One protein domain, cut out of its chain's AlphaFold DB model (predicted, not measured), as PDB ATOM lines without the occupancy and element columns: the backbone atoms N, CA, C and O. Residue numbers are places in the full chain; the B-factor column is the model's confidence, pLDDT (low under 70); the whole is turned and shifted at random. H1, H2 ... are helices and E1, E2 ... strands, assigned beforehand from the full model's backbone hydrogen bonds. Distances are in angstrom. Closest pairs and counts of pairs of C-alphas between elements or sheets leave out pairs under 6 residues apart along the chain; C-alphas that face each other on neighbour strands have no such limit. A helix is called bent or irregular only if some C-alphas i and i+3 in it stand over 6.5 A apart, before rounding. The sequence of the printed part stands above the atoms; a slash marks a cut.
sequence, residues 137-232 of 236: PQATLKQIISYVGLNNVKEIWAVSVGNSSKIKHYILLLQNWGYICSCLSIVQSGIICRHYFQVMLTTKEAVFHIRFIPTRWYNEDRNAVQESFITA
ATOM      1  N   PRO A 137      21.838  29.774 -30.549       66.81
ATOM      2  CA  PRO A 137      22.754  29.827 -31.685       66.81
ATOM      3  C   PRO A 137      24.102  30.494 -31.376       66.81
ATOM      4  O   PRO A 137      25.100  30.103 -31.979       66.81
ATOM      5  N   GLN A 138      24.161  31.446 -30.440       64.44
ATOM      6  CA  GLN A 138      25.400  32.101 -29.998       64.44
ATOM      7  C   GLN A 138      26.244  31.187 -29.108       64.44
ATOM      8  O   GLN A 138      27.462  31.103 -29.272       64.44
ATOM      9  N   ALA A 139      25.610  30.441 -28.198       61.53
ATOM     10  CA  ALA A 139      26.291  29.388 -27.442       61.53
ATOM     11  C   ALA A 139      26.863  28.317 -28.387       61.53
ATOM     12  O   ALA A 139      28.022  27.914 -28.259       61.53
ATOM     13  N   THR A 140      26.072  27.924 -29.388       76.75
ATOM     14  CA  THR A 140      26.480  26.965 -30.423       76.75
ATOM     15  C   THR A 140      27.641  27.505 -31.265       76.75
ATOM     16  O   THR A 140      28.584  26.772 -31.550       76.75
ATOM     17  N   LEU A 141      27.632  28.795 -31.622       80.00
ATOM     18  CA  LEU A 141      28.732  29.439 -32.343       80.00
ATOM     19  C   LEU A 141      30.046  29.350 -31.562       80.00
ATOM     20  O   LEU A 141      31.051  28.922 -32.124       80.00
ATOM     21  N   LYS A 142      30.040  29.699 -30.270       79.50
ATOM     22  CA  LYS A 142      31.239  29.622 -29.418       79.50
ATOM     23  C   LYS A 142      31.820  28.207 -29.386       79.50
ATOM     24  O   LYS A 142      33.032  28.038 -29.506       79.50
ATOM     25  N   GLN A 143      30.960  27.194 -29.283       77.25
ATOM     26  CA  GLN A 143      31.379  25.790 -29.321       77.25
ATOM     27  C   GLN A 143      31.980  25.405 -30.678       77.25
ATOM     28  O   GLN A 143      33.030  24.768 -30.718       77.25
ATOM     29  N   ILE A 144      31.364  25.831 -31.785       80.06
ATOM     30  CA  ILE A 144      31.880  25.570 -33.134       80.06
ATOM     31  C   ILE A 144      33.240  26.248 -33.336       80.06
ATOM     32  O   ILE A 144      34.166  25.599 -33.810       80.06
ATOM     33  N   ILE A 145      33.394  27.515 -32.941       80.69
ATOM     34  CA  ILE A 145      34.667  28.246 -33.044       80.69
ATOM     35  C   ILE A 145      35.760  27.539 -32.240       80.69
ATOM     36  O   ILE A 145      36.865  27.345 -32.741       80.69
ATOM     37  N   SER A 146      35.448  27.110 -31.014       79.75
ATOM     38  CA  SER A 146      36.387  26.358 -30.180       79.75
ATOM     39  C   SER A 146      36.772  25.010 -30.791       79.75
ATOM     40  O   SER A 146      37.913  24.588 -30.635       79.75
ATOM     41  N   TYR A 147      35.836  24.321 -31.448       80.50
ATOM     42  CA  TYR A 147      36.072  23.020 -32.074       80.50
ATOM     43  C   TYR A 147      36.915  23.130 -33.348       80.50
ATOM     44  O   TYR A 147      37.837  22.349 -33.563       80.50
ATOM     45  N   VAL A 148      36.597  24.107 -34.194       79.94
ATOM     46  CA  VAL A 148      37.275  24.348 -35.473       79.94
ATOM     47  C   VAL A 148      38.645  24.991 -35.261       79.94
ATOM     48  O   VAL A 148      39.578  24.711 -36.010       79.94
ATOM     49  N   GLY A 149      38.771  25.834 -34.237       79.69
ATOM     50  CA  GLY A 149      39.913  26.707 -34.009       79.69
ATOM     51  C   GLY A 149      39.801  27.993 -34.828       79.69
ATOM     52  O   GLY A 149      39.588  27.952 -36.037       79.69
ATOM     53  N   LEU A 150      39.986  29.144 -34.176       77.69
ATOM     54  CA  LEU A 150      39.886  30.471 -34.806       77.69
ATOM     55  C   LEU A 150      40.795  30.620 -36.029       77.69
ATOM     56  O   LEU A 150      40.366  31.142 -37.051       77.69
ATOM     57  N   ASN A 151      42.011  30.076 -35.960       81.25
ATOM     58  CA  ASN A 151      42.970  30.117 -37.064       81.25
ATOM     59  C   ASN A 151      42.467  29.414 -38.324       81.25
ATOM     60  O   ASN A 151      42.989  29.712 -39.387       81.25
ATOM     61  N   ASN A 152      41.498  28.500 -38.201       76.88
ATOM     62  CA  ASN A 152      40.923  27.756 -39.318       76.88
ATOM     63  C   ASN A 152      39.714  28.472 -39.961       76.88
ATOM     64  O   ASN A 152      39.175  28.012 -40.973       76.88
ATOM     65  N   VAL A 153      39.255  29.577 -39.361       83.06
ATOM     66  CA  VAL A 153      38.086  30.348 -39.798       83.06
ATOM     67  C   VAL A 153      38.524  31.461 -40.745       83.06
ATOM     68  O   VAL A 153      39.378  32.281 -40.421       83.06
ATOM     69  N   LYS A 154      37.916  31.492 -41.928       85.69
ATOM     70  CA  LYS A 154      38.138  32.493 -42.972       85.69
ATOM     71  C   LYS A 154      37.135  33.641 -42.889       85.69
ATOM     72  O   LYS A 154      37.531  34.795 -42.929       85.69
ATOM     73  N   GLU A 155      35.847  33.319 -42.772       88.75
ATOM     74  CA  GLU A 155      34.761  34.300 -42.651       88.75
ATOM     75  C   GLU A 155      33.678  33.768 -41.710       88.75
ATOM     76  O   GLU A 155      33.437  32.560 -41.656       88.75
ATOM     77  N   ILE A 156      32.984  34.666 -41.010       87.00
ATOM     78  CA  ILE A 156      31.800  34.335 -40.210       87.00
ATOM     79  C   ILE A 156      30.630  35.182 -40.703       87.00
ATOM     80  O   ILE A 156      30.706  36.405 -40.750       87.00
ATOM     81  N   TRP A 157      29.526  34.519 -41.031       89.00
ATOM     82  CA  TRP A 157      28.307  35.135 -41.536       89.00
ATOM     83  C   TRP A 157      27.148  34.892 -40.583       89.00
ATOM     84  O   TRP A 157      26.876  33.748 -40.220       89.00
ATOM     85  N   ALA A 158      26.416  35.946 -40.233       86.56
ATOM     86  CA  ALA A 158      25.137  35.840 -39.542       86.56
ATOM     87  C   ALA A 158      23.984  35.941 -40.553       86.56
ATOM     88  O   ALA A 158      23.907  36.894 -41.328       86.56
ATOM     89  N   VAL A 159      23.056  34.982 -40.531       83.50
ATOM     90  CA  VAL A 159      21.860  34.977 -41.385       83.50
ATOM     91  C   VAL A 159      20.590  34.841 -40.554       83.50
ATOM     92  O   VAL A 159      20.523  34.055 -39.610       83.50
ATOM     93  N   SER A 160      19.557  35.599 -40.909       79.88
ATOM     94  CA  SER A 160      18.252  35.542 -40.241       79.88
ATOM     95  C   SER A 160      17.338  34.490 -40.873       79.88
ATOM     96  O   SER A 160      17.333  34.303 -42.090       79.88
ATOM     97  N   VAL A 161      16.532  33.813 -40.050       64.69
ATOM     98  CA  VAL A 161      15.579  32.794 -40.516       64.69
ATOM     99  C   VAL A 161      14.200  33.405 -40.759       64.69
ATOM    100  O   VAL A 161      13.405  33.568 -39.836       64.69
ATOM    101  N   GLY A 162      13.885  33.702 -42.021       58.75
ATOM    102  CA  GLY A 162      12.580  34.249 -42.413       58.75
ATOM    103  C   GLY A 162      12.295  35.643 -41.835       58.75
ATOM    104  O   GLY A 162      13.204  36.354 -41.419       58.75
ATOM    105  N   ASN A 163      11.017  36.041 -41.802       49.91
ATOM    106  CA  ASN A 163      10.568  37.370 -41.341       49.91
ATOM    107  C   ASN A 163      10.753  37.615 -39.825       49.91
ATOM    108  O   ASN A 163      10.312  38.645 -39.320       49.91
ATOM    109  N   SER A 164      11.352  36.677 -39.084       49.25
ATOM    110  CA  SER A 164      11.603  36.817 -37.649       49.25
ATOM    111  C   SER A 164      13.034  37.291 -37.414       49.25
ATOM    112  O   SER A 164      13.995  36.556 -37.626       49.25
ATOM    113  N   SER A 165      13.180  38.520 -36.923       56.31
ATOM    114  CA  SER A 165      14.463  39.133 -36.551       56.31
ATOM    115  C   SER A 165      15.120  38.509 -35.312       56.31
ATOM    116  O   SER A 165      16.214  38.927 -34.944       56.31
ATOM    117  N   LYS A 166      14.475  37.535 -34.652       64.19
ATOM    118  CA  LYS A 166      14.905  37.046 -33.333       64.19
ATOM    119  C   LYS A 166      15.945  35.927 -33.364       64.19
ATOM    120  O   LYS A 166      16.711  35.833 -32.421       64.19
ATOM    121  N   ILE A 167      15.977  35.087 -34.404       69.50
ATOM    122  CA  ILE A 167      16.886  33.928 -34.456       69.50
ATOM    123  C   ILE A 167      17.866  34.107 -35.613       69.50
ATOM    124  O   ILE A 167      17.475  34.096 -36.788       69.50
ATOM    125  N   LYS A 168      19.147  34.259 -35.270       78.25
ATOM    126  CA  LYS A 168      20.267  34.297 -36.215       78.25
ATOM    127  C   LYS A 168      20.940  32.920 -36.254       78.25
ATOM    128  O   LYS A 168      21.188  32.313 -35.216       78.25
ATOM    129  N   HIS A 169      21.262  32.421 -37.443       85.94
ATOM    130  CA  HIS A 169      22.222  31.331 -37.607       85.94
ATOM    131  C   HIS A 169      23.563  31.879 -38.057       85.94
ATOM    132  O   HIS A 169      23.628  32.853 -38.798       85.94
ATOM    133  N   TYR A 170      24.621  31.198 -37.645       88.50
ATOM    134  CA  TYR A 170      25.987  31.554 -37.979       88.50
ATOM    135  C   TYR A 170      26.554  30.542 -38.960       88.50
ATOM    136  O   TYR A 170      26.260  29.350 -38.861       88.50
ATOM    137  N   ILE A 171      27.337  31.010 -39.919       90.00
ATOM    138  CA  ILE A 171      28.035  30.194 -40.904       90.00
ATOM    139  C   ILE A 171      29.498  30.582 -40.842       90.00
ATOM    140  O   ILE A 171      29.834  31.738 -41.061       90.00
ATOM    141  N   LEU A 172      30.354  29.613 -40.553       89.81
ATOM    142  CA  LEU A 172      31.796  29.769 -40.594       89.81
ATOM    143  C   LEU A 172      32.277  29.189 -41.918       89.81
ATOM    144  O   LEU A 172      32.060  28.003 -42.171       89.81
ATOM    145  N   LEU A 173      32.906  30.011 -42.750       89.38
ATOM    146  CA  LEU A 173      33.697  29.557 -43.889       89.38
ATOM    147  C   LEU A 173      35.114  29.288 -43.395       89.38
ATOM    148  O   LEU A 173      35.655  30.075 -42.621       89.38
ATOM    149  N   LEU A 174      35.710  28.180 -43.816       86.44
ATOM    150  CA  LEU A 174      37.016  27.724 -43.340       86.44
ATOM    151  C   LEU A 174      38.091  27.956 -44.411       86.44
ATOM    152  O   LEU A 174      37.764  27.995 -45.599       86.44
ATOM    153  N   GLN A 175      39.381  28.070 -44.053       84.31
ATOM    154  CA  GLN A 175      40.410  28.249 -45.104       84.31
ATOM    155  C   GLN A 175      40.568  27.026 -46.011       84.31
ATOM    156  O   GLN A 175      41.028  27.167 -47.141       84.31
ATOM    157  N   ASN A 176      40.156  25.840 -45.562       82.31
ATOM    158  CA  ASN A 176      40.144  24.630 -46.385       82.31
ATOM    159  C   ASN A 176      38.913  24.527 -47.308       82.31
ATOM    160  O   ASN A 176      38.618  23.432 -47.782       82.31
ATOM    161  N   TRP A 177      38.188  25.631 -47.526       84.12
ATOM    162  CA  TRP A 177      36.978  25.704 -48.356       84.12
ATOM    163  C   TRP A 177      35.766  24.936 -47.810       84.12
ATOM    164  O   TRP A 177      34.726  24.861 -48.460       84.12
ATOM    165  N   GLY A 178      35.874  24.379 -46.602       85.38
ATOM    166  CA  GLY A 178      34.742  23.835 -45.868       85.38
ATOM    167  C   GLY A 178      33.868  24.931 -45.262       85.38
ATOM    168  O   GLY A 178      34.236  26.106 -45.206       85.38
ATOM    169  N   TYR A 179      32.708  24.530 -44.746       90.94
ATOM    170  CA  TYR A 179      31.863  25.416 -43.959       90.94
ATOM    171  C   TYR A 179      31.164  24.670 -42.827       90.94
ATOM    172  O   TYR A 179      30.902  23.469 -42.919       90.94
ATOM    173  N   ILE A 180      30.797  25.401 -41.776       89.38
ATOM    174  CA  ILE A 180      29.929  24.903 -40.708       89.38
ATOM    175  C   ILE A 180      28.840  25.931 -40.441       89.38
ATOM    176  O   ILE A 180      29.116  27.099 -40.195       89.38
ATOM    177  N   CYS A 181      27.584  25.490 -40.469       89.88
ATOM    178  CA  CYS A 181      26.447  26.311 -40.069       89.88
ATOM    179  C   CYS A 181      25.970  25.906 -38.671       89.88
ATOM    180  O   CYS A 181      25.855  24.715 -38.393       89.88
ATOM    181  N   SER A 182      25.582  26.871 -37.832       87.94
ATOM    182  CA  SER A 182      25.035  26.627 -36.492       87.94
ATOM    183  C   SER A 182      23.716  25.848 -36.492       87.94
ATOM    184  O   SER A 182      23.311  25.341 -35.456       87.94
ATOM    185  N   CYS A 183      23.056  25.691 -37.648       86.81
ATOM    186  CA  CYS A 183      21.924  24.769 -37.788       86.81
ATOM    187  C   CYS A 183      22.330  23.285 -37.886       86.81
ATOM    188  O   CYS A 183      21.458  22.426 -37.884       86.81
ATOM    189  N   LEU A 184      23.626  22.984 -38.038       84.38
ATOM    190  CA  LEU A 184      24.215  21.637 -38.089       84.38
ATOM    191  C   LEU A 184      23.652  20.685 -39.162       84.38
ATOM    192  O   LEU A 184      23.969  19.499 -39.152       84.38
ATOM    193  N   SER A 185      22.890  21.188 -40.138       82.62
ATOM    194  CA  SER A 185      22.262  20.378 -41.196       82.62
ATOM    195  C   SER A 185      23.254  19.480 -41.938       82.62
ATOM    196  O   SER A 185      22.959  18.313 -42.177       82.62
ATOM    197  N   ILE A 186      24.441  20.000 -42.263       81.00
ATOM    198  CA  ILE A 186      25.468  19.231 -42.977       81.00
ATOM    199  C   ILE A 186      25.993  18.059 -42.137       81.00
ATOM    200  O   ILE A 186      26.249  16.992 -42.676       81.00
ATOM    201  N   VAL A 187      26.076  18.229 -40.814       77.75
ATOM    202  CA  VAL A 187      26.541  17.195 -39.877       77.75
ATOM    203  C   VAL A 187      25.447  16.160 -39.620       77.75
ATOM    204  O   VAL A 187      25.719  14.967 -39.605       77.75
ATOM    205  N   GLN A 188      24.204  16.607 -39.434       77.00
ATOM    206  CA  GLN A 188      23.089  15.728 -39.070       77.00
ATOM    207  C   GLN A 188      22.506  14.966 -40.265       77.00
ATOM    208  O   GLN A 188      22.034  13.846 -40.102       77.00
ATOM    209  N   SER A 189      22.509  15.572 -41.454       80.25
ATOM    210  CA  SER A 189      21.815  15.036 -42.633       80.25
ATOM    211  C   SER A 189      22.683  14.922 -43.885       80.25
ATOM    212  O   SER A 189      22.227  14.370 -44.880       80.25
ATOM    213  N   GLY A 190      23.912  15.451 -43.880       79.75
ATOM    214  CA  GLY A 190      24.750  15.495 -45.082       79.75
ATOM    215  C   GLY A 190      24.225  16.430 -46.176       79.75
ATOM    216  O   GLY A 190      24.715  16.383 -47.301       79.75
ATOM    217  N   ILE A 191      23.234  17.279 -45.873       80.62
ATOM    218  CA  ILE A 191      22.592  18.180 -46.836       80.62
ATOM    219  C   ILE A 191      22.982  19.632 -46.549       80.62
ATOM    220  O   ILE A 191      23.015  20.082 -45.395       80.62
ATOM    221  N   ILE A 192      23.227  20.381 -47.627       86.94
ATOM    222  CA  ILE A 192      23.496  21.817 -47.589       86.94
ATOM    223  C   ILE A 192      22.244  22.570 -47.118       86.94
ATOM    224  O   ILE A 192      21.159  22.425 -47.680       86.94
ATOM    225  N   CYS A 193      22.376  23.393 -46.078       88.31
ATOM    226  CA  CYS A 193      21.245  24.142 -45.537       88.31
ATOM    227  C   CYS A 193      20.935  25.404 -46.348       88.31
ATOM    228  O   CYS A 193      21.823  26.050 -46.903       88.31
ATOM    229  N   ARG A 194      19.670  25.845 -46.296       86.75
ATOM    230  CA  ARG A 194      19.224  27.140 -46.851       86.75
ATOM    231  C   ARG A 194      20.051  28.342 -46.368       86.75
ATOM    232  O   ARG A 194      20.214  29.305 -47.103       86.75
ATOM    233  N   HIS A 195      20.577  28.273 -45.143       89.44
ATOM    234  CA  HIS A 195      21.403  29.323 -44.547       89.44
ATOM    235  C   HIS A 195      22.737  29.469 -45.282       89.44
ATOM    236  O   HIS A 195      23.166  30.580 -45.572       89.44
ATOM    237  N   TYR A 196      23.358  28.341 -45.636       89.88
ATOM    238  CA  TYR A 196      24.583  28.335 -46.421       89.88
ATOM    239  C   TYR A 196      24.331  28.779 -47.861       89.88
ATOM    240  O   TYR A 196      25.089  29.591 -48.376       89.88
ATOM    241  N   PHE A 197      23.225  28.346 -48.480       86.88
ATOM    242  CA  PHE A 197      22.843  28.823 -49.815       86.88
ATOM    243  C   PHE A 197      22.742  30.353 -49.889       86.88
ATOM    244  O   PHE A 197      23.161  30.949 -50.876       86.88
ATOM    245  N   GLN A 198      22.244  31.007 -48.837       86.44
ATOM    246  CA  GLN A 198      22.189  32.467 -48.787       86.44
ATOM    247  C   GLN A 198      23.583  33.116 -48.766       86.44
ATOM    248  O   GLN A 198      23.802  34.114 -49.452       86.44
ATOM    249  N   VAL A 199      24.535  32.541 -48.027       87.50
ATOM    250  CA  VAL A 199      25.938  32.997 -48.014       87.50
ATOM    251  C   VAL A 199      26.605  32.742 -49.368       87.50
ATOM    252  O   VAL A 199      27.278  33.621 -49.897       87.50
ATOM    253  N   MET A 200      26.336  31.587 -49.977       87.69
ATOM    254  CA  MET A 200      26.859  31.178 -51.284       87.69
ATOM    255  C   MET A 200      26.490  32.141 -52.417       87.69
ATOM    256  O   MET A 200      27.271  32.345 -53.335       87.69
ATOM    257  N   LEU A 201      25.321  32.782 -52.337       83.56
ATOM    258  CA  LEU A 201      24.891  33.809 -53.298       83.56
ATOM    259  C   LEU A 201      25.481  35.203 -53.024       83.56
ATOM    260  O   LEU A 201      25.258  36.133 -53.804       83.56
ATOM    261  N   THR A 202      26.185  35.363 -51.902       82.38
ATOM    262  CA  THR A 202      26.679  36.652 -51.406       82.38
ATOM    263  C   THR A 202      28.195  36.776 -51.545       82.38
ATOM    264  O   THR A 202      28.672  37.836 -51.945       82.38
ATOM    265  N   THR A 203      28.953  35.715 -51.256       81.69
ATOM    266  CA  THR A 203      30.423  35.711 -51.318       81.69
ATOM    267  C   THR A 203      30.943  34.626 -52.256       81.69
ATOM    268  O   THR A 203      30.447  33.501 -52.264       81.69
ATOM    269  N   LYS A 204      31.991  34.958 -53.015       83.06
ATOM    270  CA  LYS A 204      32.723  34.013 -53.875       83.06
ATOM    271  C   LYS A 204      33.573  33.012 -53.087       83.06
ATOM    272  O   LYS A 204      34.030  32.025 -53.653       83.06
ATOM    273  N   GLU A 205      33.793  33.276 -51.798       84.75
ATOM    274  CA  GLU A 205      34.571  32.406 -50.913       84.75
ATOM    275  C   GLU A 205      33.764  31.190 -50.436       84.75
ATOM    276  O   GLU A 205      34.334  30.202 -49.971       84.75
ATOM    277  N   ALA A 206      32.435  31.240 -50.572       87.00
ATOM    278  CA  ALA A 206      31.554  30.120 -50.300       87.00
ATOM    279  C   ALA A 206      31.476  29.200 -51.526       87.00
ATOM    280  O   ALA A 206      30.785  29.476 -52.508       87.00
ATOM    281  N   VAL A 207      32.184  28.079 -51.432       85.00
ATOM    282  CA  VAL A 207      32.225  27.027 -52.447       85.00
ATOM    283  C   VAL A 207      31.746  25.707 -51.860       85.00
ATOM    284  O   VAL A 207      31.952  25.423 -50.680       85.00
ATOM    285  N   PHE A 208      31.142  24.855 -52.680       81.12
ATOM    286  CA  PHE A 208      30.720  23.525 -52.248       81.12
ATOM    287  C   PHE A 208      31.303  22.450 -53.150       81.12
ATOM    288  O   PHE A 208      31.615  22.672 -54.321       81.12
ATOM    289  N   HIS A 209      31.454  21.260 -52.582       79.00
ATOM    290  CA  HIS A 209      31.983  20.129 -53.319       79.00
ATOM    291  C   HIS A 209      30.978  19.682 -54.398       79.00
ATOM    292  O   HIS A 209      29.823  19.395 -54.087       79.00
ATOM    293  N   ILE A 210      31.412  19.533 -55.651       78.38
ATOM    294  CA  ILE A 210      30.559  19.189 -56.802       78.38
ATOM    295  C   ILE A 210      29.712  17.930 -56.568       78.38
ATOM    296  O   ILE A 210      28.584  17.863 -57.022       78.38
ATOM    297  N   ARG A 211      30.213  16.968 -55.782       75.88
ATOM    298  CA  ARG A 211      29.485  15.760 -55.328       75.88
ATOM    299  C   ARG A 211      28.124  16.018 -54.664       75.88
ATOM    300  O   ARG A 211      27.353  15.069 -54.549       75.88
ATOM    301  N   PHE A 212      27.819  17.239 -54.220       76.38
ATOM    302  CA  PHE A 212      26.469  17.597 -53.766       76.38
ATOM    303  C   PHE A 212      25.474  17.790 -54.926       76.38
ATOM    304  O   PHE A 212      24.265  17.721 -54.712       76.38
ATOM    305  N   ILE A 213      25.959  17.987 -56.153       77.50
ATOM    306  CA  ILE A 213      25.180  17.968 -57.390       77.50
ATOM    307  C   ILE A 213      25.201  16.535 -57.948       77.50
ATOM    308  O   ILE A 213      26.270  15.936 -58.066       77.50
ATOM    309  N   PRO A 214      24.052  15.944 -58.320       76.00
ATOM    310  CA  PRO A 214      24.051  14.636 -58.963       76.00
ATOM    311  C   PRO A 214      24.779  14.693 -60.311       76.00
ATOM    312  O   PRO A 214      24.518  15.587 -61.109       76.00
ATOM    313  N   THR A 215      25.608  13.690 -60.605       75.38
ATOM    314  CA  THR A 215      26.473  13.635 -61.804       75.38
ATOM    315  C   THR A 215      25.751  13.888 -63.126       75.38
ATOM    316  O   THR A 215      26.320  14.481 -64.031       75.38
ATOM    317  N   ARG A 216      24.472  13.505 -63.233       79.81
ATOM    318  CA  ARG A 216      23.631  13.769 -64.416       79.81
ATOM    319  C   ARG A 216      23.405  15.258 -64.733       79.81
ATOM    320  O   ARG A 216      22.875  15.560 -65.790       79.81
ATOM    321  N   TRP A 217      23.711  16.161 -63.799       76.56
ATOM    322  CA  TRP A 217      23.611  17.617 -63.970       76.56
ATOM    323  C   TRP A 217      24.962  18.263 -64.294       76.56
ATOM    324  O   TRP A 217      25.046  19.486 -64.378       76.56
ATOM    325  N   TYR A 218      26.032  17.476 -64.414       74.94
ATOM    326  CA  TYR A 218      27.333  18.010 -64.790       74.94
ATOM    327  C   TYR A 218      27.307  18.386 -66.271       74.94
ATOM    328  O   TYR A 218      26.754  17.654 -67.089       74.94
ATOM    329  N   ASN A 219      27.901  19.531 -66.607       69.06
ATOM    330  CA  ASN A 219      28.202  19.832 -67.999       69.06
ATOM    331  C   ASN A 219      29.304  18.862 -68.454       69.06
ATOM    332  O   ASN A 219      30.224  18.615 -67.674       69.06
ATOM    333  N   GLU A 220      29.220  18.305 -69.665       63.56
ATOM    334  CA  GLU A 220      30.151  17.264 -70.142       63.56
ATOM    335  C   GLU A 220      31.621  17.733 -70.110       63.56
ATOM    336  O   GLU A 220      32.530  16.931 -69.901       63.56
ATOM    337  N   ASP A 221      31.834  19.052 -70.183       62.94
ATOM    338  CA  ASP A 221      33.144  19.706 -70.103       62.94
ATOM    339  C   ASP A 221      33.673  19.915 -68.665       62.94
ATOM    340  O   ASP A 221      34.839  20.265 -68.481       62.94
ATOM    341  N   ARG A 222      32.851  19.719 -67.619       56.97
ATOM    342  CA  ARG A 222      33.253  19.874 -66.205       56.97
ATOM    343  C   ARG A 222      33.421  18.513 -65.538       56.97
ATOM    344  O   ARG A 222      32.487  17.941 -64.975       56.97
ATOM    345  N   ASN A 223      34.652  18.012 -65.540       55.56
ATOM    346  CA  ASN A 223      34.995  16.783 -64.835       55.56
ATOM    347  C   ASN A 223      35.220  17.053 -63.341       55.56
ATOM    348  O   ASN A 223      36.141  17.776 -62.962       55.56
ATOM    349  N   ALA A 224      34.459  16.369 -62.479       54.22
ATOM    350  CA  ALA A 224      34.605  16.376 -61.014       54.22
ATOM    351  C   ALA A 224      36.000  15.955 -60.490       54.22
ATOM    352  O   ALA A 224      36.229  15.958 -59.284       54.22
ATOM    353  N   VAL A 225      36.906  15.550 -61.383       56.91
ATOM    354  CA  VAL A 225      38.305  15.200 -61.100       56.91
ATOM    355  C   VAL A 225      39.226  16.429 -61.188       56.91
ATOM    356  O   VAL A 225      40.258  16.448 -60.526       56.91
ATOM    357  N   GLN A 226      38.870  17.449 -61.980       57.34
ATOM    358  CA  GLN A 226      39.685  18.655 -62.201       57.34
ATOM    359  C   GLN A 226      39.244  19.846 -61.332       57.34
ATOM    360  O   GLN A 226      40.102  20.551 -60.811       57.34
ATOM    361  N   GLU A 227      37.937  20.035 -61.107       61.53
ATOM    362  CA  GLU A 227      37.388  21.109 -60.261       61.53
ATOM    363  C   GLU A 227      36.362  20.549 -59.266       61.53
ATOM    364  O   GLU A 227      35.152  20.525 -59.500       61.53
ATOM    365  N   SER A 228      36.856  20.054 -58.130       69.19
ATOM    366  CA  SER A 228      36.006  19.436 -57.103       69.19
ATOM    367  C   SER A 228      35.134  20.433 -56.342       69.19
ATOM    368  O   SER A 228      34.146  20.017 -55.742       69.19
ATOM    369  N   PHE A 229      35.481  21.722 -56.347       73.00
ATOM    370  CA  PHE A 229      34.750  22.781 -55.656       73.00
ATOM    371  C   PHE A 229      34.219  23.792 -56.658       73.00
ATOM    372  O   PHE A 229      34.948  24.236 -57.540       73.00
ATOM    373  N   ILE A 230      32.949  24.150 -56.503       72.00
ATOM    374  CA  ILE A 230      32.258  25.081 -57.388       72.00
ATOM    375  C   ILE A 230      31.774  26.267 -56.562       72.00
ATOM    376  O   ILE A 230      31.158  26.094 -55.505       72.00
ATOM    377  N   THR A 231      32.034  27.469 -57.068       72.44
ATOM    378  CA  THR A 231      31.397  28.700 -56.600       72.44
ATOM    379  C   THR A 231      30.030  28.824 -57.256       72.44
ATOM    380  O   THR A 231      29.874  28.535 -58.443       72.44
ATOM    381  N   ALA A 232      29.022  29.258 -56.503       64.06
ATOM    382  CA  ALA A 232      27.767  29.649 -57.123       64.06
ATOM    383  C   ALA A 232      27.977  30.948 -57.894       64.06
ATOM    384  O   ALA A 232      27.859  32.041 -57.340       64.06
TER     385      ALA A 232
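AT A GLANCE: This is residues 137 to 232 of the 236 residues of the protein "SWIM-type domain-containing protein" of Rhizophagus irregularis (UniProt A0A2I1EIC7). A small three-stranded sheet, E1 E2 E3, has H1 over one face and H3 over the other; beyond H3 a small hairpin, E4 and E5, with a long loop of residues 210 to 228 extends the model at one end. The short H2 lies off the E3 side of the sheet. The printed part has 96 residues with three named helices and five named strands, in the order H1 E1 E2 E3 H2 H3 E4 E5; both sheets are antiparallel and the class is mixed. It is compact, with a radius of gyration of the C-alphas of 14.3 A and spans of 44 by 33 by 24 A.

IN THESE COORDINATES: E1, residues 153 to 160, is 20.5 A long, E2, residues 168 to 174, 19.4 A, and E3, residues 179 to 181, 6.7 A. H1, residues 137 to 148, 16.0 A, begins at C-alpha 137 (22.754, 29.827, -31.685). H2 holds residues 185 to 189, H3 194 to 200, E4 207 to 209; E5, 229 to 231, ends at C-alpha 231 (31.397, 28.700, -56.600).

HOW THE PARTS SIT: E1 E2 E3 is a meander, each strand the antiparallel neighbour of the one before: N 157 and O 171 are 2.8 A apart, N 172 and O 180 2.8 A. H1 is on the sheet over E2, height 9.0 A, along the strands. H3, on the opposite face, height 8.4 A, is over E2, slantwise to the strands. H2 is only just not on the sheet, with 4 pairs of C-alphas within 10 A. In hairpin E4 and E5, N 230 and O 208 are 3.0 A apart. In H1, H2 and H3 every O i to N i+4 pair is within hydrogen-bond range.

THE WHOLE: The C-alphas of Lys 166 and Asp 221, the two farthest apart, are 44.6 A apart. The printed part has no cut; E4 to E5 is a long link. pLDDT is under 70 at residues 137 to 139, 161 to 167, 219 to 228 and 232.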